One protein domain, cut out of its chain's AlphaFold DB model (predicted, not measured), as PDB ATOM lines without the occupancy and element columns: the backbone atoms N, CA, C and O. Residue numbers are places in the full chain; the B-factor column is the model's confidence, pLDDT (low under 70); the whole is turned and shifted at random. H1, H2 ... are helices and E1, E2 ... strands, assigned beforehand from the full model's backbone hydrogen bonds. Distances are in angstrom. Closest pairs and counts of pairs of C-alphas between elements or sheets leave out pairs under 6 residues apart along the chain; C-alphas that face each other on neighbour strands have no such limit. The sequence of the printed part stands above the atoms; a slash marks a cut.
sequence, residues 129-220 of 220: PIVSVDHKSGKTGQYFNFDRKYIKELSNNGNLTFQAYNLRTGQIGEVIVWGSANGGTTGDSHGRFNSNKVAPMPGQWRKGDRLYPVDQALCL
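What this domain is: This is residues 129 to 220 of the 220 residues of an uncharacterized protein of Clytia hemisphaerica (UniProt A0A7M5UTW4). With little regular structure, this is one antiparallel sheet, E1 - E4 - E3 - E2 - E5, curled like part of a barrel, with long loops and short H1 last. The printed part has 92 residues, and the named elements hold only 32 of them, mostly strand, in the order E1 E2 E3 E4 E5 H1 along the chain. It is compact, radius of gyration of the C-alphas 11.6 A, spanning 32 by 27 by 21 A.

How they stand to each other: E1, residues 144 to 146, neighbours E4, residues 189 to 193, N 144 to O 191 being 2.9 A. E2, residues 159 to 166, and E3, residues 171 to 178, form a hairpin, N 162 to O 175 being 3.1 A. E3 and E4 form another, N 176 to O 192 being 2.8 A. E2 E3 E4 is a meander, successive antiparallel neighbours; adding E1 or E5, neighbour of its far end, gives a Greek key. E5, residues 210 to 213, neighbours E2, N 165 to O 212 being 2.8 A. H1, residues 216 to 219, only grazes the sheet; it is too short for O i to N i+4 pairs.

Where its parts are: E1 begins at C-alpha 144 (17.254, -24.088, 44.723); H1 ends at C-alpha 219 (4.278, -31.853, 35.853). E2 spans 19.5 A, E3 20.0 A.

The domain as a whole: The printed part has no cut. Links E1 to E2 and E4 to E5 are long. Residue 220 alone is under 70.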
ATOM      1  N   PRO A 129      11.336 -24.293  36.683       93.75
ATOM      2  CA  PRO A 129      12.247 -23.156  36.706       93.75
ATOM      3  C   PRO A 129      12.847 -22.949  38.096       93.75
ATOM      4  O   PRO A 129      12.120 -22.907  39.090       93.75
ATOM      5  N   ILE A 130      14.163 -22.752  38.158       95.31
ATOM      6  CA  ILE A 130      14.850 -22.350  39.385       95.31
ATOM      7  C   ILE A 130      14.872 -20.825  39.449       95.31
ATOM      8  O   ILE A 130      15.558 -20.153  38.672       95.31
ATOM      9  N   VAL A 131      14.103 -20.277  40.387       96.38
ATOM     10  CA  VAL A 131      13.837 -18.833  40.474       96.38
ATOM     11  C   VAL A 131      14.763 -18.124  41.465       96.38
ATOM     12  O   VAL A 131      15.090 -16.951  41.268       96.38
ATOM     13  N   SER A 132      15.292 -18.848  42.457       96.62
ATOM     14  CA  SER A 132      16.379 -18.383  43.325       96.62
ATOM     15  C   SER A 132      17.191 -19.544  43.911       96.62
ATOM     16  O   SER A 132      16.843 -20.709  43.733       96.62
ATOM     17  N   VAL A 133      18.315 -19.233  44.565       96.81
ATOM     18  CA  VAL A 133      19.266 -20.229  45.113       96.81
ATOM     19  C   VAL A 133      19.847 -19.848  46.476       96.81
ATOM     20  O   VAL A 133      20.725 -20.534  47.010       96.81
ATOM     21  N   ASP A 134      19.406 -18.720  47.024       93.12
ATOM     22  CA  ASP A 134      19.681 -18.363  48.404       93.12
ATOM     23  C   ASP A 134      18.834 -19.239  49.343       93.12
ATOM     24  O   ASP A 134      17.760 -19.722  48.983       93.12
ATOM     25  N   HIS A 135      19.360 -19.517  50.533       92.00
ATOM     26  CA  HIS A 135      18.769 -20.453  51.487       92.00
ATOM     27  C   HIS A 135      19.159 -20.045  52.908       92.00
ATOM     28  O   HIS A 135      20.263 -19.537  53.123       92.00
ATOM     29  N   LYS A 136      18.301 -20.323  53.899       91.38
ATOM     30  CA  LYS A 136      18.510 -19.904  55.300       91.38
ATOM     31  C   LYS A 136      19.822 -20.414  55.910       91.38
ATOM     32  O   LYS A 136      20.376 -19.789  56.805       91.38
ATOM     33  N   SER A 137      20.352 -21.530  55.409       88.81
ATOM     34  CA  SER A 137      21.637 -22.082  55.863       88.81
ATOM     35  C   SER A 137      22.872 -21.286  55.410       88.81
ATOM     36  O   SER A 137      23.983 -21.698  55.729       88.81
ATOM     37  N   GLY A 138      22.718 -20.255  54.571       89.12
ATOM     38  CA  GLY A 138      23.831 -19.486  53.994       89.12
ATOM     39  C   GLY A 138      24.633 -20.212  52.902       89.12
ATOM     40  O   GLY A 138      25.634 -19.691  52.420       89.12
ATOM     41  N   LYS A 139      24.214 -21.415  52.481       92.62
ATOM     42  CA  LYS A 139      24.915 -22.230  51.469       92.62
ATOM     43  C   LYS A 139      24.354 -21.975  50.067       92.62
ATOM     44  O   LYS A 139      23.591 -22.788  49.543       92.62
ATOM     45  N   THR A 140      24.724 -20.847  49.468       93.88
ATOM     46  CA  THR A 140      24.221 -20.420  48.151       93.88
ATOM     47  C   THR A 140      24.471 -21.463  47.061       93.88
ATOM     48  O   THR A 140      25.581 -21.975  46.897       93.88
ATOM     49  N   GLY A 141      23.425 -21.794  46.301       94.06
ATOM     50  CA  GLY A 141      23.511 -22.738  45.183       94.06
ATOM     51  C   GLY A 141      23.620 -24.208  45.586       94.06
ATOM     52  O   GLY A 141      23.673 -25.052  44.701       94.06
ATOM     53  N   GLN A 142      23.640 -24.550  46.881       96.38
ATOM     54  CA  GLN A 142      23.425 -25.939  47.312       96.38
ATOM     55  C   GLN A 142      21.945 -26.322  47.226       96.38
ATOM     56  O   GLN A 142      21.607 -27.472  46.945       96.38
ATOM     57  N   TYR A 143      21.084 -25.339  47.468       96.94
ATOM     58  CA  TYR A 143      19.643 -25.436  47.349       96.94
ATOM     59  C   TYR A 143      19.173 -24.575  46.181       96.94
ATOM     60  O   TYR A 143      19.862 -23.645  45.755       96.94
ATOM     61  N   PHE A 144      17.988 -24.890  45.687       97.06
ATOM     62  CA  PHE A 144      17.254 -24.088  44.723       97.06
ATOM     63  C   PHE A 144      15.836 -23.856  45.230       97.06
ATOM     64  O   PHE A 144      15.307 -24.688  45.965       97.06
ATOM     65  N   ASN A 145      15.221 -22.759  44.802       97.69
ATOM     66  CA  ASN A 145      13.823 -22.446  45.063       97.69
ATOM     67  C   ASN A 145      13.042 -22.395  43.747       97.69
ATOM     68  O   ASN A 145      13.590 -22.028  42.699       97.69
ATOM     69  N   PHE A 146      11.769 -22.773  43.804       97.19
ATOM     70  CA  PHE A 146      10.868 -22.896  42.656       97.19
ATOM     71  C   PHE A 146       9.415 -22.645  43.082       97.19
ATOM     72  O   PHE A 146       9.118 -22.605  44.277       97.19
ATOM     73  N   ASP A 147       8.513 -22.494  42.108       96.94
ATOM     74  CA  ASP A 147       7.074 -22.434  42.386       96.94
ATOM     75  C   ASP A 147       6.484 -23.852  42.447       96.94
ATOM     76  O   ASP A 147       6.526 -24.603  41.469       96.94
ATOM     77  N   ARG A 148       5.849 -24.200  43.562       95.94
ATOM     78  CA  ARG A 148       5.236 -25.500  43.856       95.94
ATOM     79  C   ARG A 148       4.303 -25.988  42.759       95.94
ATOM     80  O   ARG A 148       4.259 -27.179  42.488       95.94
ATOM     81  N   LYS A 149       3.604 -25.063  42.089       95.00
ATOM     82  CA  LYS A 149       2.653 -25.340  40.996       95.00
ATOM     83  C   LYS A 149       3.239 -26.158  39.838       95.00
ATOM     84  O   LYS A 149       2.474 -26.717  39.065       95.00
ATOM     85  N   TYR A 150       4.567 -26.202  39.688       94.94
ATOM     86  CA  TYR A 150       5.222 -27.010  38.657       94.94
ATOM     87  C   TYR A 150       5.321 -28.501  39.015       94.94
ATOM     88  O   TYR A 150       5.695 -29.290  38.156       94.94
ATOM     89  N   ILE A 151       5.002 -28.895  40.252       95.25
ATOM     90  CA  ILE A 151       5.046 -30.284  40.722       95.25
ATOM     91  C   ILE A 151       3.674 -30.641  41.289       95.25
ATOM     92  O   ILE A 151       3.303 -30.191  42.371       95.25
ATOM     93  N   LYS A 152       2.920 -31.461  40.556       92.12
ATOM     94  CA  LYS A 152       1.500 -31.734  40.826       92.12
ATOM     95  C   LYS A 152       1.228 -32.306  42.217       92.12
ATOM     96  O   LYS A 152       0.273 -31.904  42.872       92.12
ATOM     97  N   GLU A 153       2.067 -33.235  42.661       93.25
ATOM     98  CA  GLU A 153       1.864 -33.971  43.915       93.25
ATOM     99  C   GLU A 153       2.542 -33.310  45.123       93.25
ATOM    100  O   GLU A 153       2.437 -33.801  46.248       93.25
ATOM    101  N   LEU A 154       3.245 -32.189  44.926       96.62
ATOM    102  CA  LEU A 154       3.943 -31.530  46.022       96.62
ATOM    103  C   LEU A 154       2.975 -30.658  46.823       96.62
ATOM    104  O   LEU A 154       2.669 -29.525  46.453       96.62
ATOM    105  N   SER A 155       2.515 -31.175  47.959       96.31
ATOM    106  CA  SER A 155       1.671 -30.427  48.890       96.31
ATOM    107  C   SER A 155       2.461 -29.380  49.678       96.31
ATOM    108  O   SER A 155       3.676 -29.480  49.856       96.31
ATOM    109  N   ASN A 156       1.759 -28.386  50.234       96.06
ATOM    110  CA  ASN A 156       2.359 -27.475  51.208       96.06
ATOM    111  C   ASN A 156       2.935 -28.263  52.395       96.06
ATOM    112  O   ASN A 156       2.263 -29.151  52.918       96.06
ATOM    113  N   ASN A 157       4.170 -27.953  52.800       94.12
ATOM    114  CA  ASN A 157       4.945 -28.687  53.816       94.12
ATOM    115  C   ASN A 157       5.202 -30.183  53.519       94.12
ATOM    116  O   ASN A 157       5.785 -30.873  54.355       94.12
ATOM    117  N   GLY A 158       4.800 -30.686  52.350       97.12
ATOM    118  CA  GLY A 158       5.141 -32.025  51.881       97.12
ATOM    119  C   GLY A 158       6.570 -32.092  51.347       97.12
ATOM    120  O   GLY A 158       7.257 -31.075  51.216       97.12
ATOM    121  N   ASN A 159       7.019 -33.296  51.012       97.75
ATOM    122  CA  ASN A 159       8.270 -33.506  50.293       97.75
ATOM    123  C   ASN A 159       8.123 -34.628  49.267       97.75
ATOM    124  O   ASN A 159       7.272 -35.498  49.423       97.75
ATOM    125  N   LEU A 160       8.950 -34.576  48.226       97.38
ATOM    126  CA  LEU A 160       9.031 -35.591  47.179       97.38
ATOM    127  C   LEU A 160      10.489 -35.823  46.792       97.38
ATOM    128  O   LEU A 160      11.320 -34.913  46.874       97.38
ATOM    129  N   THR A 161      10.784 -37.029  46.317       96.81
ATOM    130  CA  THR A 161      12.071 -37.378  45.713       96.81
ATOM    131  C   THR A 161      11.870 -37.902  44.304       96.81
ATOM    132  O   THR A 161      10.991 -38.728  44.078       96.81
ATOM    133  N   PHE A 162      12.690 -37.447  43.361       94.12
ATOM    134  CA  PHE A 162      12.650 -37.929  41.981       94.12
ATOM    135  C   PHE A 162      13.999 -37.730  41.289       94.12
ATOM    136  O   PHE A 162      14.790 -36.860  41.655       94.12
ATOM    137  N   GLN A 163      14.269 -38.536  40.261       92.06
ATOM    138  CA  GLN A 163      15.430 -38.336  39.395       92.06
ATOM    139  C   GLN A 163      15.215 -37.107  38.522       92.06
ATOM    140  O   GLN A 163      14.159 -36.958  37.904       92.06
ATOM    141  N   ALA A 164      16.220 -36.247  38.431       90.38
ATOM    142  CA  ALA A 164      16.143 -35.059  37.605       90.38
ATOM    143  C   ALA A 164      17.491 -34.670  37.008       90.38
ATOM    144  O   ALA A 164      18.561 -35.063  37.483       90.38
ATOM    145  N   TYR A 165      17.409 -33.864  35.956       87.38
ATOM    146  CA  TYR A 165      18.546 -33.347  35.225       87.38
ATOM    147  C   TYR A 165      18.676 -31.835  35.367       87.38
ATOM    148  O   TYR A 165      17.695 -31.100  35.229       87.38
ATOM    149  N   ASN A 166      19.908 -31.378  35.581       85.81
ATOM    150  CA  ASN A 166      20.293 -29.984  35.412       85.81
ATOM    151  C   ASN A 166      21.044 -29.835  34.083       85.81
ATOM    152  O   ASN A 166      22.179 -30.302  33.962       85.81
ATOM    153  N   LEU A 167      20.431 -29.147  33.112       75.62
ATOM    154  CA  LEU A 167      21.036 -28.915  31.795       75.62
ATOM    155  C   LEU A 167      22.416 -28.275  31.902       75.62
ATOM    156  O   LEU A 167      23.371 -28.787  31.330       75.62
ATOM    157  N   ARG A 168      22.534 -27.198  32.683       83.69
ATOM    158  CA  ARG A 168      23.754 -26.390  32.755       83.69
ATOM    159  C   ARG A 168      24.951 -27.189  33.260       83.69
ATOM    160  O   ARG A 168      26.075 -26.941  32.839       83.69
ATOM    161  N   THR A 169      24.743 -28.086  34.221       80.75
ATOM    162  CA  THR A 169      25.840 -28.877  34.805       80.75
ATOM    163  C   THR A 169      25.988 -30.253  34.166       80.75
ATOM    164  O   THR A 169      26.979 -30.934  34.431       80.75
ATOM    165  N   GLY A 170      24.993 -30.694  33.394       75.69
ATOM    166  CA  GLY A 170      24.871 -32.073  32.938       75.69
ATOM    167  C   GLY A 170      24.635 -33.079  34.071       75.69
ATOM    168  O   GLY A 170      24.690 -34.288  33.867       75.69
ATOM    169  N   GLN A 171      24.385 -32.639  35.302       84.19
ATOM    170  CA  GLN A 171      24.228 -33.581  36.406       84.19
ATOM    171  C   GLN A 171      22.844 -34.227  36.377       84.19
ATOM    172  O   GLN A 171      21.826 -33.535  36.358       84.19
ATOM    173  N   ILE A 172      22.832 -35.561  36.433       86.31
ATOM    174  CA  ILE A 172      21.646 -36.371  36.717       86.31
ATOM    175  C   ILE A 172      21.804 -36.959  38.112       86.31
ATOM    176  O   ILE A 172      22.773 -37.680  38.372       86.31
ATOM    177  N   GLY A 173      20.822 -36.720  38.967       90.44
ATOM    178  CA  GLY A 173      20.748 -37.328  40.285       90.44
ATOM    179  C   GLY A 173      19.348 -37.233  40.864       90.44
ATOM    180  O   GLY A 173      18.471 -36.568  40.307       90.44
ATOM    181  N   GLU A 174      19.155 -37.885  42.001       94.88
ATOM    182  CA  GLU A 174      17.910 -37.746  42.740       94.88
ATOM    183  C   GLU A 174      17.898 -36.408  43.470       94.88
ATOM    184  O   GLU A 174      18.827 -36.056  44.209       94.88
ATOM    185  N   VAL A 175      16.832 -35.652  43.256       96.75
ATOM    186  CA  VAL A 175      16.538 -34.468  44.045       96.75
ATOM    187  C   VAL A 175      15.537 -34.818  45.127       96.75
ATOM    188  O   VAL A 175      14.660 -35.655  44.937       96.75
ATOM    189  N   ILE A 176      15.665 -34.138  46.256       97.88
ATOM    190  CA  ILE A 176      14.600 -33.989  47.236       97.88
ATOM    191  C   ILE A 176      14.073 -32.560  47.133       97.88
ATOM    192  O   ILE A 176      14.856 -31.606  47.062       97.88
ATOM    193  N   VAL A 177      12.753 -32.422  47.111       97.94
ATOM    194  CA  VAL A 177      12.059 -31.135  47.117       97.94
ATOM    195  C   VAL A 177      11.086 -31.073  48.284       97.94
ATOM    196  O   VAL A 177      10.524 -32.088  48.690       97.94
ATOM    197  N   TRP A 178      10.873 -29.874  48.802       98.12
ATOM    198  CA  TRP A 178       9.947 -29.562  49.878       98.12
ATOM    199  C   TRP A 178       8.985 -28.482  49.413       98.12
ATOM    200  O   TRP A 178       9.403 -27.481  48.830       98.12
ATOM    201  N   GLY A 179       7.704 -28.672  49.709       97.25
ATOM    202  CA  GLY A 179       6.621 -27.796  49.270       97.25
ATOM    203  C   GLY A 179       6.465 -26.522  50.092       97.25
ATOM    204  O   GLY A 179       5.391 -25.934  50.078       97.25
ATOM    205  N   SER A 180       7.468 -26.130  50.868       95.56
ATOM    206  CA  SER A 180       7.511 -24.862  51.591       95.56
ATOM    207  C   SER A 180       8.846 -24.179  51.332       95.56
ATOM    208  O   SER A 180       9.839 -24.850  51.059       95.56
ATOM    209  N   ALA A 181       8.894 -22.852  51.393       93.00
ATOM    210  CA  ALA A 181      10.148 -22.110  51.294       93.00
ATOM    211  C   ALA A 181      10.983 -22.254  52.584       93.00
ATOM    212  O   ALA A 181      10.436 -22.381  53.682       93.00
ATOM    213  N   ASN A 182      12.315 -22.200  52.471       89.94
ATOM    214  CA  ASN A 182      13.231 -22.234  53.620       89.94
ATOM    215  C   ASN A 182      14.412 -21.268  53.420       89.94
ATOM    216  O   ASN A 182      15.577 -21.642  53.261       89.94
ATOM    217  N   GLY A 183      14.085 -19.980  53.386       85.25
ATOM    218  CA  GLY A 183      14.894 -18.981  52.690       85.25
ATOM    219  C   GLY A 183      14.485 -18.914  51.221       85.25
ATOM    220  O   GLY A 183      13.446 -19.462  50.855       85.25
ATOM    221  N   GLY A 184      15.287 -18.246  50.398       81.56
ATOM    222  CA  GLY A 184      14.917 -17.962  49.019       81.56
ATOM    223  C   GLY A 184      14.278 -16.588  48.895       81.56
ATOM    224  O   GLY A 184      13.310 -16.259  49.575       81.56
ATOM    225  N   THR A 185      14.818 -15.786  47.988       90.12
ATOM    226  CA  THR A 185      14.278 -14.469  47.630       90.12
ATOM    227  C   THR A 185      12.994 -14.570  46.808       90.12
ATOM    228  O   THR A 185      12.201 -13.634  46.792       90.12
ATOM    229  N   THR A 186      12.787 -15.689  46.107       95.00
ATOM    230  CA  THR A 186      11.603 -15.973  45.276       95.00
ATOM    231  C   THR A 186      11.316 -17.476  45.229       95.00
ATOM    232  O   THR A 186      12.244 -18.277  45.384       95.00
ATOM    233  N   GLY A 187      10.057 -17.840  44.954       95.69
ATOM    234  CA  GLY A 187       9.543 -19.215  44.990       95.69
ATOM    235  C   GLY A 187       8.887 -19.558  46.332       95.69
ATOM    236  O   GLY A 187       9.183 -18.938  47.351       95.69
ATOM    237  N   ASP A 188       7.984 -20.536  46.335       96.56
ATOM    238  CA  ASP A 188       7.252 -21.000  47.528       96.56
ATOM    239  C   ASP A 188       7.644 -22.432  47.954       96.56
ATOM    240  O   ASP A 188       7.037 -23.006  48.858       96.56
ATOM    241  N   SER A 189       8.664 -23.005  47.312       97.69
ATOM    242  CA  SER A 189       9.209 -24.346  47.553       97.69
ATOM    243  C   SER A 189      10.724 -24.365  47.362       97.69
ATOM    244  O   SER A 189      11.275 -23.502  46.676       97.69
ATOM    245  N   HIS A 190      11.408 -25.358  47.936       97.69
ATOM    246  CA  HIS A 190      12.861 -25.512  47.795       97.69
ATOM    247  C   HIS A 190      13.285 -26.963  47.567       97.69
ATOM    248  O   HIS A 190      12.519 -27.893  47.793       97.69
ATOM    249  N   GLY A 191      14.517 -27.173  47.114       97.38
ATOM    250  CA  GLY A 191      15.056 -28.506  46.874       97.38
ATOM    251  C   GLY A 191      16.572 -28.538  46.764       97.38
ATOM    252  O   GLY A 191      17.242 -27.505  46.792       97.38
ATOM    253  N   ARG A 192      17.120 -29.751  46.674       97.44
ATOM    254  CA  ARG A 192      18.544 -30.032  46.420       97.44
ATOM    255  C   ARG A 192      18.728 -31.473  45.944       97.44
ATOM    256  O   ARG A 192      17.825 -32.287  46.096       97.44
ATOM    257  N   PHE A 193      19.923 -31.825  45.475       97.06
ATOM    258  CA  PHE A 193      20.297 -33.239  45.363       97.06
ATOM    259  C   PHE A 193      20.363 -33.906  46.748       97.06
ATOM    260  O   PHE A 193      20.747 -33.267  47.732       97.06
ATOM    261  N   ASN A 194      19.989 -35.183  46.844       95.69
ATOM    262  CA  ASN A 194      19.850 -35.891  48.125       95.69
ATOM    263  C   ASN A 194      20.997 -36.878  48.447       95.69
ATOM    264  O   ASN A 194      20.857 -37.677  49.369       95.69
ATOM    265  N   SER A 195      22.123 -36.809  47.724       93.44
ATOM    266  CA  SER A 195      23.276 -37.728  47.810       93.44
ATOM    267  C   SER A 195      23.119 -39.081  47.120       93.44
ATOM    268  O   SER A 195      24.106 -39.809  47.012       93.44
ATOM    269  N   ASN A 196      21.951 -39.405  46.566       87.75
ATOM    270  CA  ASN A 196      21.833 -40.522  45.641       87.75
ATOM    271  C   ASN A 196      22.421 -40.100  44.280       87.75
ATOM    272  O   ASN A 196      21.876 -39.237  43.587       87.75
ATOM    273  N   LYS A 197      23.586 -40.671  43.934       86.00
ATOM    274  CA  LYS A 197      24.442 -40.367  42.763       86.00
ATOM    275  C   LYS A 197      25.139 -39.001  42.779       86.00
ATOM    276  O   LYS A 197      26.279 -38.907  42.328       86.00
ATOM    277  N   VAL A 198      24.501 -37.959  43.311       89.62
ATOM    278  CA  VAL A 198      25.060 -36.600  43.368       89.62
ATOM    279  C   VAL A 198      24.925 -36.033  44.782       89.62
ATOM    280  O   VAL A 198      23.819 -35.847  45.283       89.62
ATOM    281  N   ALA A 199      26.052 -35.742  45.436       93.56
ATOM    282  CA  ALA A 199      26.067 -35.105  46.754       93.56
ATOM    283  C   ALA A 199      25.684 -33.612  46.662       93.56
ATOM    284  O   ALA A 199      26.112 -32.945  45.715       93.56
ATOM    285  N   PRO A 200      24.923 -33.059  47.626       94.31
ATOM    286  CA  PRO A 200      24.596 -31.639  47.648       94.31
ATOM    287  C   PRO A 200      25.821 -30.793  48.009       94.31
ATOM    288  O   PRO A 200      26.447 -31.012  49.047       94.31
ATOM    289  N   MET A 201      26.130 -29.783  47.200       93.88
ATOM    290  CA  MET A 201      27.251 -28.868  47.432       93.88
ATOM    291  C   MET A 201      26.924 -27.432  46.992       93.88
ATOM    292  O   MET A 201      26.160 -27.249  46.047       93.88
ATOM    293  N   PRO A 202      27.508 -26.398  47.629       94.94
ATOM    294  CA  PRO A 202      27.362 -25.013  47.183       94.94
ATOM    295  C   PRO A 202      27.727 -24.815  45.705       94.94
ATOM    296  O   PRO A 202      28.622 -25.477  45.178       94.94
ATOM    297  N   GLY A 203      27.034 -23.887  45.040       91.81
ATOM    298  CA  GLY A 203      27.246 -23.567  43.622       91.81
ATOM    299  C   GLY A 203      26.723 -24.593  42.605       91.81
ATOM    300  O   GLY A 203      26.921 -24.393  41.405       91.81
ATOM    301  N   GLN A 204      26.048 -25.663  43.043       93.12
ATOM    302  CA  GLN A 204      25.419 -26.644  42.150       93.12
ATOM    303  C   GLN A 204      24.324 -26.040  41.278       93.12
ATOM    304  O   GLN A 204      24.249 -26.352  40.091       93.12
ATOM    305  N   TRP A 205      23.518 -25.157  41.855       94.94
ATOM    306  CA  TRP A 205      22.366 -24.525  41.227       94.94
ATOM    307  C   TRP A 205      22.609 -23.035  41.005       94.94
ATOM    308  O   TRP A 205      23.305 -22.377  41.785       94.94
ATOM    309  N   ARG A 206      22.005 -22.494  39.946       94.94
ATOM    310  CA  ARG A 206      21.971 -21.059  39.646       94.94
ATOM    311  C   ARG A 206      20.550 -20.633  39.289       94.94
ATOM    312  O   ARG A 206      19.778 -21.416  38.746       94.94
ATOM    313  N   LYS A 207      20.212 -19.374  39.572       94.00
ATOM    314  CA  LYS A 207      18.971 -18.770  39.073       94.00
ATOM    315  C   LYS A 207      18.955 -18.834  37.544       94.00
ATOM    316  O   LYS A 207      19.961 -18.515  36.917       94.00
ATOM    317  N   GLY A 208      17.818 -19.228  36.973       89.19
ATOM    318  CA  GLY A 208      17.669 -19.449  35.533       89.19
ATOM    319  C   GLY A 208      17.973 -20.880  35.087       89.19
ATOM    320  O   GLY A 208      17.617 -21.238  33.966       89.19
ATOM    321  N   ASP A 209      18.548 -21.720  35.958       91.50
ATOM    322  CA  ASP A 209      18.585 -23.160  35.708       91.50
ATOM    323  C   ASP A 209      17.152 -23.703  35.573       91.50
ATOM    324  O   ASP A 209      16.181 -23.167  36.123       91.50
ATOM    325  N   ARG A 210      17.021 -24.816  34.854       88.88
ATOM    326  CA  ARG A 210      15.779 -25.582  34.769       88.88
ATOM    327  C   ARG A 210      16.060 -27.003  35.213       88.88
ATOM    328  O   ARG A 210      17.033 -27.615  34.772       88.88
ATOM    329  N   LEU A 211      15.197 -27.504  36.083       90.06
ATOM    330  CA  LEU A 211      15.210 -28.887  36.509       90.06
ATOM    331  C   LEU A 211      14.271 -29.683  35.603       90.06
ATOM    332  O   LEU A 211      13.100 -29.329  35.474       90.06
ATOM    333  N   TYR A 212      14.776 -30.748  34.986       89.44
ATOM    334  CA  TYR A 212      13.991 -31.641  34.133       89.44
ATOM    335  C   TYR A 212      13.824 -32.985  34.837       89.44
ATOM    336  O   TYR A 212      14.786 -33.756  34.881       89.44
ATOM    337  N   PRO A 213      12.651 -33.272  35.424       89.94
ATOM    338  CA  PRO A 213      12.363 -34.586  35.986       89.94
ATOM    339  C   PRO A 213      12.523 -35.681  34.928       89.94
ATOM    340  O   PRO A 213      12.133 -35.494  33.780       89.94
ATOM    341  N   VAL A 214      13.101 -36.823  35.290       85.38
ATOM    342  CA  VAL A 214      13.198 -37.970  34.369       85.38
ATOM    343  C   VAL A 214      11.810 -38.532  34.071       85.38
ATOM    344  O   VAL A 214      11.526 -38.863  32.922       85.38
ATOM    345  N   ASP A 215      10.949 -38.582  35.089       84.56
ATOM    346  CA  ASP A 215       9.524 -38.851  34.931       84.56
ATOM    347  C   ASP A 215       8.773 -37.544  34.665       84.56
ATOM    348  O   ASP A 215       8.657 -36.670  35.527       84.56
ATOM    349  N   GLN A 216       8.272 -37.404  33.443       85.56
ATOM    350  CA  GLN A 216       7.599 -36.191  32.998       85.56
ATOM    351  C   GLN A 216       6.144 -36.105  33.472       85.56
ATOM    352  O   GLN A 216       5.581 -35.010  33.440       85.56
ATOM    353  N   ALA A 217       5.550 -37.200  33.970       84.19
ATOM    354  CA  ALA A 217       4.215 -37.170  34.570       84.19
ATOM    355  C   ALA A 217       4.159 -36.300  35.840       84.19
ATOM    356  O   ALA A 217       3.086 -35.851  36.231       84.19
ATOM    357  N   LEU A 218       5.317 -35.971  36.424       86.69
ATOM    358  CA  LEU A 218       5.433 -35.111  37.601       86.69
ATOM    359  C   LEU A 218       4.830 -33.700  37.406       86.69
ATOM    360  O   LEU A 218       4.360 -33.092  38.373       86.69
ATOM    361  N   CYS A 219       4.842 -33.172  36.174       83.06
ATOM    362  CA  CYS A 219       4.278 -31.853  35.853       83.06
ATOM    363  C   CYS A 219       2.945 -31.899  35.080       83.06
ATOM    364  O   CYS A 219       2.470 -30.831  34.683       83.06
ATOM    365  N   LEU A 220       2.394 -33.085  34.772       68.88
ATOM    366  CA  LEU A 220       1.237 -33.257  33.876       68.88
ATOM    367  C   LEU A 220      -0.103 -33.399  34.614       68.88
ATOM    368  O   LEU A 220      -0.220 -34.183  35.586       68.88
TER     369      LEU A 220